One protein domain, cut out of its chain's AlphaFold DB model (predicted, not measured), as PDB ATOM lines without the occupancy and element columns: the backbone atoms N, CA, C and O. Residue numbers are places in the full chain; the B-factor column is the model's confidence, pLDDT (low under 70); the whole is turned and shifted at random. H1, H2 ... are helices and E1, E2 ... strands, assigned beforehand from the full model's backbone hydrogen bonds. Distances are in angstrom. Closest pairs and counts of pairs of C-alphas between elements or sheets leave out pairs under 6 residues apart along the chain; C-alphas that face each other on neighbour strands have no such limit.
ATOM      1  N   VAL A 172       7.963  14.464  50.252       89.94
ATOM      2  CA  VAL A 172       6.937  13.820  49.437       89.94
ATOM      3  C   VAL A 172       5.688  14.672  49.504       89.94
ATOM      4  O   VAL A 172       5.234  15.001  50.598       89.94
ATOM      5  N   ASP A 173       5.135  14.985  48.345       88.25
ATOM      6  CA  ASP A 173       3.846  15.645  48.185       88.25
ATOM      7  C   ASP A 173       3.046  14.935  47.076       88.25
ATOM      8  O   ASP A 173       3.463  13.897  46.535       88.25
ATOM      9  N   SER A 174       1.880  15.487  46.759       88.62
ATOM     10  CA  SER A 174       1.057  15.071  45.632       88.62
ATOM     11  C   SER A 174       0.770  16.249  44.715       88.62
ATOM     12  O   SER A 174       0.518  17.349  45.191       88.62
ATOM     13  N   ILE A 175       0.726  15.989  43.412       87.81
ATOM     14  CA  ILE A 175       0.122  16.884  42.426       87.81
ATOM     15  C   ILE A 175      -1.239  16.328  42.018       87.81
ATOM     16  O   ILE A 175      -1.376  15.117  41.828       87.81
ATOM     17  N   THR A 176      -2.215  17.210  41.833       86.44
ATOM     18  CA  THR A 176      -3.539  16.838  41.331       86.44
ATOM     19  C   THR A 176      -3.600  17.128  39.841       86.44
ATOM     20  O   THR A 176      -3.371  18.254  39.394       86.44
ATOM     21  N   VAL A 177      -3.900  16.099  39.056       81.69
ATOM     22  CA  VAL A 177      -4.132  16.227  37.616       81.69
ATOM     23  C   VAL A 177      -5.626  16.134  37.365       81.69
ATOM     24  O   VAL A 177      -6.235  15.094  37.617       81.69
ATOM     25  N   GLU A 178      -6.207  17.214  36.854       84.94
ATOM     26  CA  GLU A 178      -7.606  17.237  36.434       84.94
ATOM     27  C   GLU A 178      -7.731  16.643  35.031       84.94
ATOM     28  O   GLU A 178      -7.257  17.232  34.059       84.94
ATOM     29  N   LEU A 179      -8.361  15.469  34.928       83.94
ATOM     30  CA  LEU A 179      -8.620  14.811  33.647       83.94
ATOM     31  C   LEU A 179     -10.042  15.125  33.172       83.94
ATOM     32  O   LEU A 179     -11.009  14.938  33.921       83.94
ATOM     33  N   ILE A 180     -10.202  15.563  31.925       83.69
ATOM     34  CA  ILE A 180     -11.507  15.921  31.349       83.69
ATOM     35  C   ILE A 180     -12.167  14.780  30.556       83.69
ATOM     36  O   ILE A 180     -13.364  14.856  30.268       83.69
ATOM     37  N   GLY A 181     -11.457  13.675  30.305       81.75
ATOM     38  CA  GLY A 181     -12.011  12.419  29.781       81.75
ATOM     39  C   GLY A 181     -11.839  12.197  28.282       81.75
ATOM     40  O   GLY A 181     -12.214  11.133  27.789       81.75
ATOM     41  N   ASP A 182     -11.268  13.156  27.560       85.69
ATOM     42  CA  ASP A 182     -10.963  13.055  26.130       85.69
ATOM     43  C   ASP A 182      -9.455  13.034  25.837       85.69
ATOM     44  O   ASP A 182      -9.059  12.836  24.685       85.69
ATOM     45  N   GLU A 183      -8.608  13.159  26.864       87.06
ATOM     46  CA  GLU A 183      -7.163  13.117  26.708       87.06
ATOM     47  C   GLU A 183      -6.683  11.714  26.335       87.06
ATOM     48  O   GLU A 183      -6.988  10.706  26.989       87.06
ATOM     49  N   ASP A 184      -5.869  11.663  25.284       89.12
ATOM     50  CA  ASP A 184      -5.138  10.467  24.906       89.12
ATOM     51  C   ASP A 184      -3.844  10.309  25.727       89.12
ATOM     52  O   ASP A 184      -3.454  11.147  26.543       89.12
ATOM     53  N   GLU A 185      -3.167   9.175  25.535       92.62
ATOM     54  CA  GLU A 185      -1.941   8.857  26.267       92.62
ATOM     55  C   GLU A 185      -0.832   9.908  26.058       92.62
ATOM     56  O   GLU A 185      -0.084  10.189  26.995       92.62
ATOM     57  N   GLU A 186      -0.715  10.497  24.864       93.12
ATOM     58  CA  GLU A 186       0.330  11.482  24.553       93.12
ATOM     59  C   GLU A 186       0.031  12.854  25.171       93.12
ATOM     60  O   GLU A 186       0.943  13.506  25.692       93.12
ATOM     61  N   GLY A 187      -1.239  13.265  25.200       87.81
ATOM     62  CA  GLY A 187      -1.687  14.460  25.912       87.81
ATOM     63  C   GLY A 187      -1.353  14.387  27.402       87.81
ATOM     64  O   GLY A 187      -0.744  15.307  27.951       87.81
ATOM     65  N   ILE A 188      -1.642  13.248  28.037       88.69
ATOM     66  CA  ILE A 188      -1.330  13.039  29.458       88.69
ATOM     67  C   ILE A 188       0.183  12.982  29.694       88.69
ATOM     68  O   ILE A 188       0.669  13.597  30.641       88.69
ATOM     69  N   LYS A 189       0.963  12.307  28.837       90.38
ATOM     70  CA  LYS A 189       2.437  12.340  28.939       90.38
ATOM     71  C   LYS A 189       2.968  13.768  28.901       90.38
ATOM     72  O   LYS A 189       3.783  14.127  29.742       90.38
ATOM     73  N   THR A 190       2.477  14.574  27.963       86.94
ATOM     74  CA  THR A 190       2.880  15.979  27.816       86.94
ATOM     75  C   THR A 190       2.563  16.784  29.078       86.94
ATOM     76  O   THR A 190       3.403  17.562  29.522       86.94
ATOM     77  N   ALA A 191       1.399  16.563  29.697       84.38
ATOM     78  CA  ALA A 191       1.020  17.229  30.945       84.38
ATOM     79  C   ALA A 191       1.901  16.818  32.143       84.38
ATOM     80  O   ALA A 191       2.191  17.641  33.007       84.38
ATOM     81  N   LEU A 192       2.352  15.560  32.189       87.75
ATOM     82  CA  LEU A 192       3.188  15.032  33.276       87.75
ATOM     83  C   LEU A 192       4.688  15.287  33.098       87.75
ATOM     84  O   LEU A 192       5.455  15.143  34.052       87.75
ATOM     85  N   GLU A 193       5.116  15.658  31.893       87.94
ATOM     86  CA  GLU A 193       6.519  15.849  31.528       87.94
ATOM     87  C   GLU A 193       7.301  16.767  32.493       87.94
ATOM     88  O   GLU A 193       8.420  16.392  32.858       87.94
ATOM     89  N   PRO A 194       6.749  17.896  32.995       84.06
ATOM     90  CA  PRO A 194       7.449  18.749  33.961       84.06
ATOM     91  C   PRO A 194       7.770  18.052  35.294       84.06
ATOM     92  O   PRO A 194       8.748  18.396  35.955       84.06
ATOM     93  N   PHE A 195       6.976  17.052  35.683       85.69
ATOM     94  CA  PHE A 195       7.056  16.396  36.992       85.69
ATOM     95  C   PHE A 195       7.782  15.053  36.951       85.69
ATOM     96  O   PHE A 195       8.166  14.525  37.997       85.69
ATOM     97  N   LYS A 196       7.990  14.491  35.752       87.56
ATOM     98  CA  LYS A 196       8.423  13.100  35.530       87.56
ATOM     99  C   LYS A 196       9.628  12.661  36.361       87.56
ATOM    100  O   LYS A 196       9.719  11.498  36.734       87.56
ATOM    101  N   GLN A 197      10.554  13.582  36.622       88.44
ATOM    102  CA  GLN A 197      11.813  13.296  37.303       88.44
ATOM    103  C   GLN A 197      11.633  13.051  38.809       88.44
ATOM    104  O   GLN A 197      12.460  12.394  39.429       88.44
ATOM    105  N   TYR A 198      10.542  13.549  39.394       90.62
ATOM    106  CA  TYR A 198      10.243  13.394  40.817       90.62
ATOM    107  C   TYR A 198       9.080  12.438  41.071       90.62
ATOM    108  O   TYR A 198       8.908  12.002  42.206       90.62
ATOM    109  N   LEU A 199       8.283  12.091  40.053       91.62
ATOM    110  CA  LEU A 199       7.169  11.157  40.213       91.62
ATOM    111  C   LEU A 199       7.645   9.828  40.804       91.62
ATOM    112  O   LEU A 199       8.571   9.182  40.309       91.62
ATOM    113  N   LEU A 200       6.960   9.393  41.858       92.44
ATOM    114  CA  LEU A 200       7.233   8.114  42.485       92.44
ATOM    115  C   LEU A 200       6.882   6.943  41.544       92.44
ATOM    116  O   LEU A 200       5.867   6.988  40.834       92.44
ATOM    117  N   PRO A 201       7.686   5.863  41.538       90.44
ATOM    118  CA  PRO A 201       7.332   4.637  40.836       90.44
ATOM    119  C   PRO A 201       5.993   4.074  41.327       90.44
ATOM    120  O   PRO A 201       5.757   3.972  42.520       90.44
ATOM    121  N   GLY A 202       5.125   3.634  40.419       85.31
ATOM    122  CA  GLY A 202       3.827   3.056  40.792       85.31
ATOM    123  C   GLY A 202       2.665   4.046  40.802       85.31
ATOM    124  O   GLY A 202       1.521   3.604  40.910       85.31
ATOM    125  N   ASN A 203       2.925   5.337  40.573       88.94
ATOM    126  CA  ASN A 203       1.886   6.245  40.092       88.94
ATOM    127  C   ASN A 203       1.188   5.674  38.842       88.94
ATOM    128  O   ASN A 203       1.827   4.974  38.041       88.94
ATOM    129  N   PRO A 204      -0.104   5.984  38.634       89.00
ATOM    130  CA  PRO A 204      -0.793   5.680  37.390       89.00
ATOM    131  C   PRO A 204       0.008   6.134  36.162       89.00
ATOM    132  O   PRO A 204       0.427   7.281  36.047       89.00
ATOM    133  N   SER A 205       0.209   5.218  35.216       89.38
ATOM    134  CA  SER A 205       0.802   5.551  33.917       89.38
ATOM    135  C   SER A 205      -0.149   6.418  33.087       89.38
ATOM    136  O   SER A 205      -1.366   6.241  33.185       89.38
ATOM    137  N   ALA A 206       0.383   7.239  32.177       89.81
ATOM    138  CA  ALA A 206      -0.426   7.999  31.217       89.81
ATOM    139  C   ALA A 206      -1.438   7.107  30.470       89.81
ATOM    140  O   ALA A 206      -2.622   7.421  30.396       89.81
ATOM    141  N   LYS A 207      -1.007   5.911  30.050       92.44
ATOM    142  CA  LYS A 207      -1.876   4.904  29.426       92.44
ATOM    143  C   LYS A 207      -3.070   4.505  30.297       92.44
ATOM    144  O   LYS A 207      -4.157   4.262  29.790       92.44
ATOM    145  N   SER A 208      -2.864   4.383  31.607       92.00
ATOM    146  CA  SER A 208      -3.930   4.021  32.549       92.00
ATOM    147  C   SER A 208      -4.841   5.188  32.922       92.00
ATOM    148  O   SER A 208      -5.855   4.957  33.581       92.00
ATOM    149  N   LEU A 209      -4.466   6.411  32.550       91.12
ATOM    150  CA  LEU A 209      -5.229   7.634  32.782       91.12
ATOM    151  C   LEU A 209      -5.996   8.091  31.535       91.12
ATOM    152  O   LEU A 209      -7.025   8.734  31.684       91.12
ATOM    153  N   ALA A 210      -5.548   7.713  30.335       90.56
ATOM    154  CA  ALA A 210      -6.189   8.082  29.075       90.56
ATOM    155  C   ALA A 210      -7.692   7.753  29.066       90.56
ATOM    156  O   ALA A 210      -8.100   6.641  29.426       90.56
ATOM    157  N   GLY A 211      -8.509   8.729  28.659       85.31
ATOM    158  CA  GLY A 211      -9.971   8.628  28.625       85.31
ATOM    159  C   GLY A 211     -10.664   8.553  29.993       85.31
ATOM    160  O   GLY A 211     -11.851   8.221  30.054       85.31
ATOM    161  N   LYS A 212      -9.955   8.802  31.104       89.44
ATOM    162  CA  LYS A 212     -10.570   8.942  32.434       89.44
ATOM    163  C   LYS A 212     -10.921  10.391  32.714       89.44
ATOM    164  O   LYS A 212     -10.252  11.290  32.238       89.44
ATOM    165  N   SER A 213     -11.942  10.594  33.536       89.19
ATOM    166  CA  SER A 213     -12.385  11.912  33.983       89.19
ATOM    167  C   SER A 213     -12.276  12.052  35.500       89.19
ATOM    168  O   SER A 213     -12.560  11.088  36.220       89.19
ATOM    169  N   GLY A 214     -11.988  13.262  35.967       86.06
ATOM    170  CA  GLY A 214     -11.904  13.635  37.377       86.06
ATOM    171  C   GLY A 214     -10.467  13.811  37.880       86.06
ATOM    172  O   GLY A 214      -9.516  13.541  37.139       86.06
ATOM    173  N   PRO A 215     -10.315  14.243  39.143       86.38
ATOM    174  CA  PRO A 215      -9.015  14.486  39.747       86.38
ATOM    175  C   PRO A 215      -8.259  13.180  39.976       86.38
ATOM    176  O   PRO A 215      -8.830  12.166  40.399       86.38
ATOM    177  N   VAL A 216      -6.954  13.220  39.729       84.44
ATOM    178  CA  VAL A 216      -6.030  12.130  40.035       84.44
ATOM    179  C   VAL A 216      -4.806  12.678  40.751       84.44
ATOM    180  O   VAL A 216      -4.042  13.449  40.173       84.44
ATOM    181  N   ASP A 217      -4.582  12.191  41.969       88.25
ATOM    182  CA  ASP A 217      -3.383  12.510  42.738       88.25
ATOM    183  C   ASP A 217      -2.212  11.640  42.279       88.25
ATOM    184  O   ASP A 217      -2.303  10.405  42.221       88.25
ATOM    185  N   LEU A 218      -1.086  12.284  41.986       89.38
ATOM    186  CA  LEU A 218       0.186  11.634  41.701       89.38
ATOM    187  C   LEU A 218       1.208  12.072  42.739       89.38
ATOM    188  O   LEU A 218       1.406  13.261  42.957       89.38
ATOM    189  N   TYR A 219       1.898  11.117  43.352       92.00
ATOM    190  CA  TYR A 219       2.892  11.425  44.375       92.00
ATOM    191  C   TYR A 219       4.268  11.641  43.766       92.00
ATOM    192  O   TYR A 219       4.713  10.868  42.914       92.00
ATOM    193  N   ARG A 220       5.001  12.637  44.243       92.12
ATOM    194  CA  ARG A 220       6.389  12.870  43.837       92.12
ATOM    195  C   ARG A 220       7.285  12.986  45.059       92.12
ATOM    196  O   ARG A 220       6.818  13.172  46.177       92.12
ATOM    197  N   ARG A 221       8.583  12.794  44.846       92.56
ATOM    198  CA  ARG A 221       9.594  12.817  45.895       92.56
ATOM    199  C   ARG A 221      10.876  13.470  45.420       92.56
ATOM    200  O   ARG A 221      11.403  13.130  44.363       92.56
ATOM    201  N   TRP A 222      11.426  14.318  46.274       92.56
ATOM    202  CA  TRP A 222      12.757  14.884  46.122       92.56
ATOM    203  C   TRP A 222      13.461  14.958  47.474       92.56
ATOM    204  O   TRP A 222      12.872  14.707  48.527       92.56
ATOM    205  N   PHE A 223      14.752  15.251  47.431       91.94
ATOM    206  CA  PHE A 223      15.605  15.365  48.600       91.94
ATOM    207  C   PHE A 223      16.214  16.746  48.644       91.94
ATOM    208  O   PHE A 223      16.598  17.285  47.607       91.94
ATOM    209  N   ARG A 224      16.350  17.300  49.841       89.19
ATOM    210  CA  ARG A 224      16.907  18.638  50.008       89.19
ATOM    211  C   ARG A 224      17.679  18.802  51.298       89.19
ATOM    212  O   ARG A 224      17.492  18.043  52.245       89.19
ATOM    213  N   ARG A 225      18.555  19.800  51.304       83.75
ATOM    214  CA  ARG A 225      19.444  20.079  52.430       83.75
ATOM    215  C   ARG A 225      18.704  20.640  53.640       83.75
ATOM    216  O   ARG A 225      18.934  20.187  54.749       83.75
ATOM    217  N   ASP A 226      17.825  21.609  53.414       79.31
ATOM    218  CA  ASP A 226      17.105  22.309  54.479       79.31
ATOM    219  C   ASP A 226      15.658  21.829  54.578       79.31
ATOM    220  O   ASP A 226      15.075  21.393  53.583       79.31
ATOM    221  N   LEU A 227      15.065  21.941  55.768       69.50
ATOM    222  CA  LEU A 227      13.651  21.654  56.003       69.50
ATOM    223  C   LEU A 227      12.778  22.798  55.455       69.50
ATOM    224  O   LEU A 227      12.283  23.634  56.202       69.50
ATOM    225  N   ASP A 228      12.618  22.834  54.139       74.50
ATOM    226  CA  ASP A 228      11.647  23.674  53.435       74.50
ATOM    227  C   ASP A 228      10.871  22.780  52.452       74.50
ATOM    228  O   ASP A 228      11.353  21.743  52.013       74.50
ATOM    229  N   GLU A 229       9.626  23.098  52.148       71.56
ATOM    230  CA  GLU A 229       8.767  22.257  51.307       71.56
ATOM    231  C   GLU A 229       8.604  22.806  49.896       71.56
ATOM    232  O   GLU A 229       7.850  22.241  49.114       71.56
ATOM    233  N   THR A 230       9.347  23.863  49.552       79.94
ATOM    234  CA  THR A 230       9.352  24.442  48.210       79.94
ATOM    235  C   THR A 230       9.541  23.355  47.155       79.94
ATOM    236  O   THR A 230      10.548  22.634  47.140       79.94
ATOM    237  N   SER A 231       8.538  23.245  46.287       81.00
ATOM    238  CA  SER A 231       8.510  22.304  45.180       81.00
ATOM    239  C   SER A 231       9.669  22.575  44.210       81.00
ATOM    240  O   SER A 231      10.053  23.736  44.026       81.00
ATOM    241  N   PRO A 232      10.229  21.551  43.544       83.44
ATOM    242  CA  PRO A 232      11.402  21.719  42.684       83.44
ATOM    243  C   PRO A 232      11.279  22.752  41.561       83.44
ATOM    244  O   PRO A 232      12.267  23.379  41.181       83.44
ATOM    245  N   GLU A 233      10.073  22.946  41.041       80.38
ATOM    246  CA  GLU A 233       9.727  23.943  40.027       80.38
ATOM    247  C   GLU A 233       9.817  25.391  40.528       80.38
ATOM    248  O   GLU A 233      10.012  26.303  39.725       80.38
ATOM    249  N   ASN A 234       9.706  25.594  41.841       79.50
ATOM    250  CA  ASN A 234       9.741  26.899  42.493       79.50
ATOM    251  C   ASN A 234      11.124  27.212  43.092       79.50
ATOM    252  O   ASN A 234      11.349  28.321  43.577       79.50
TER     253      ASN A 234
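Overview. This is residues 172 to 234 of the 286 residues of an uncharacterized protein of Nitrosomonas sp. Nm51 (UniProt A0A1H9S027). The antiparallel strands E1 and E2 make a long ribbon, and the short helices H1 and H2 pack on each other beside its end where E1 ends and E2 begins. E2 runs past E1 at the other end, where residues 225 to 234 fold back. The 63 printed residues include E1, H1, H2, E2 in that order, class mixed. The whole is only just compact, close to loose (radius of gyration of the C-alphas 12.7 A), spanning 41 by 20 by 17 A.

Arrangement. Look at E1, residues 172 to 180, and E2, residues 213 to 224: antiparallel at 155 degrees, with N 175 and O 218 within hydrogen-bond range at 2.8 A. H1, residues 185 to 192, with every O i to N i+4 pair within range, is apart from E2. It touches H2, residues 206 to 209, too short for such a pair; their closest C-alphas, Glu 185 and Lys 207, are 5.1 A apart.

Along the chain. Find C-alpha 172 at (6.937, 13.820, 49.437); E1 runs 25.9 A. H1 runs 10.7 A, H2 5.1 A. E2 runs 34.1 A to C-alpha 224 at (16.907, 18.638, 50.008).

Size, cuts and confidence. The printed part has no cut. The link H1 to H2 is long. Residue 227 is under 70 in pLDDT.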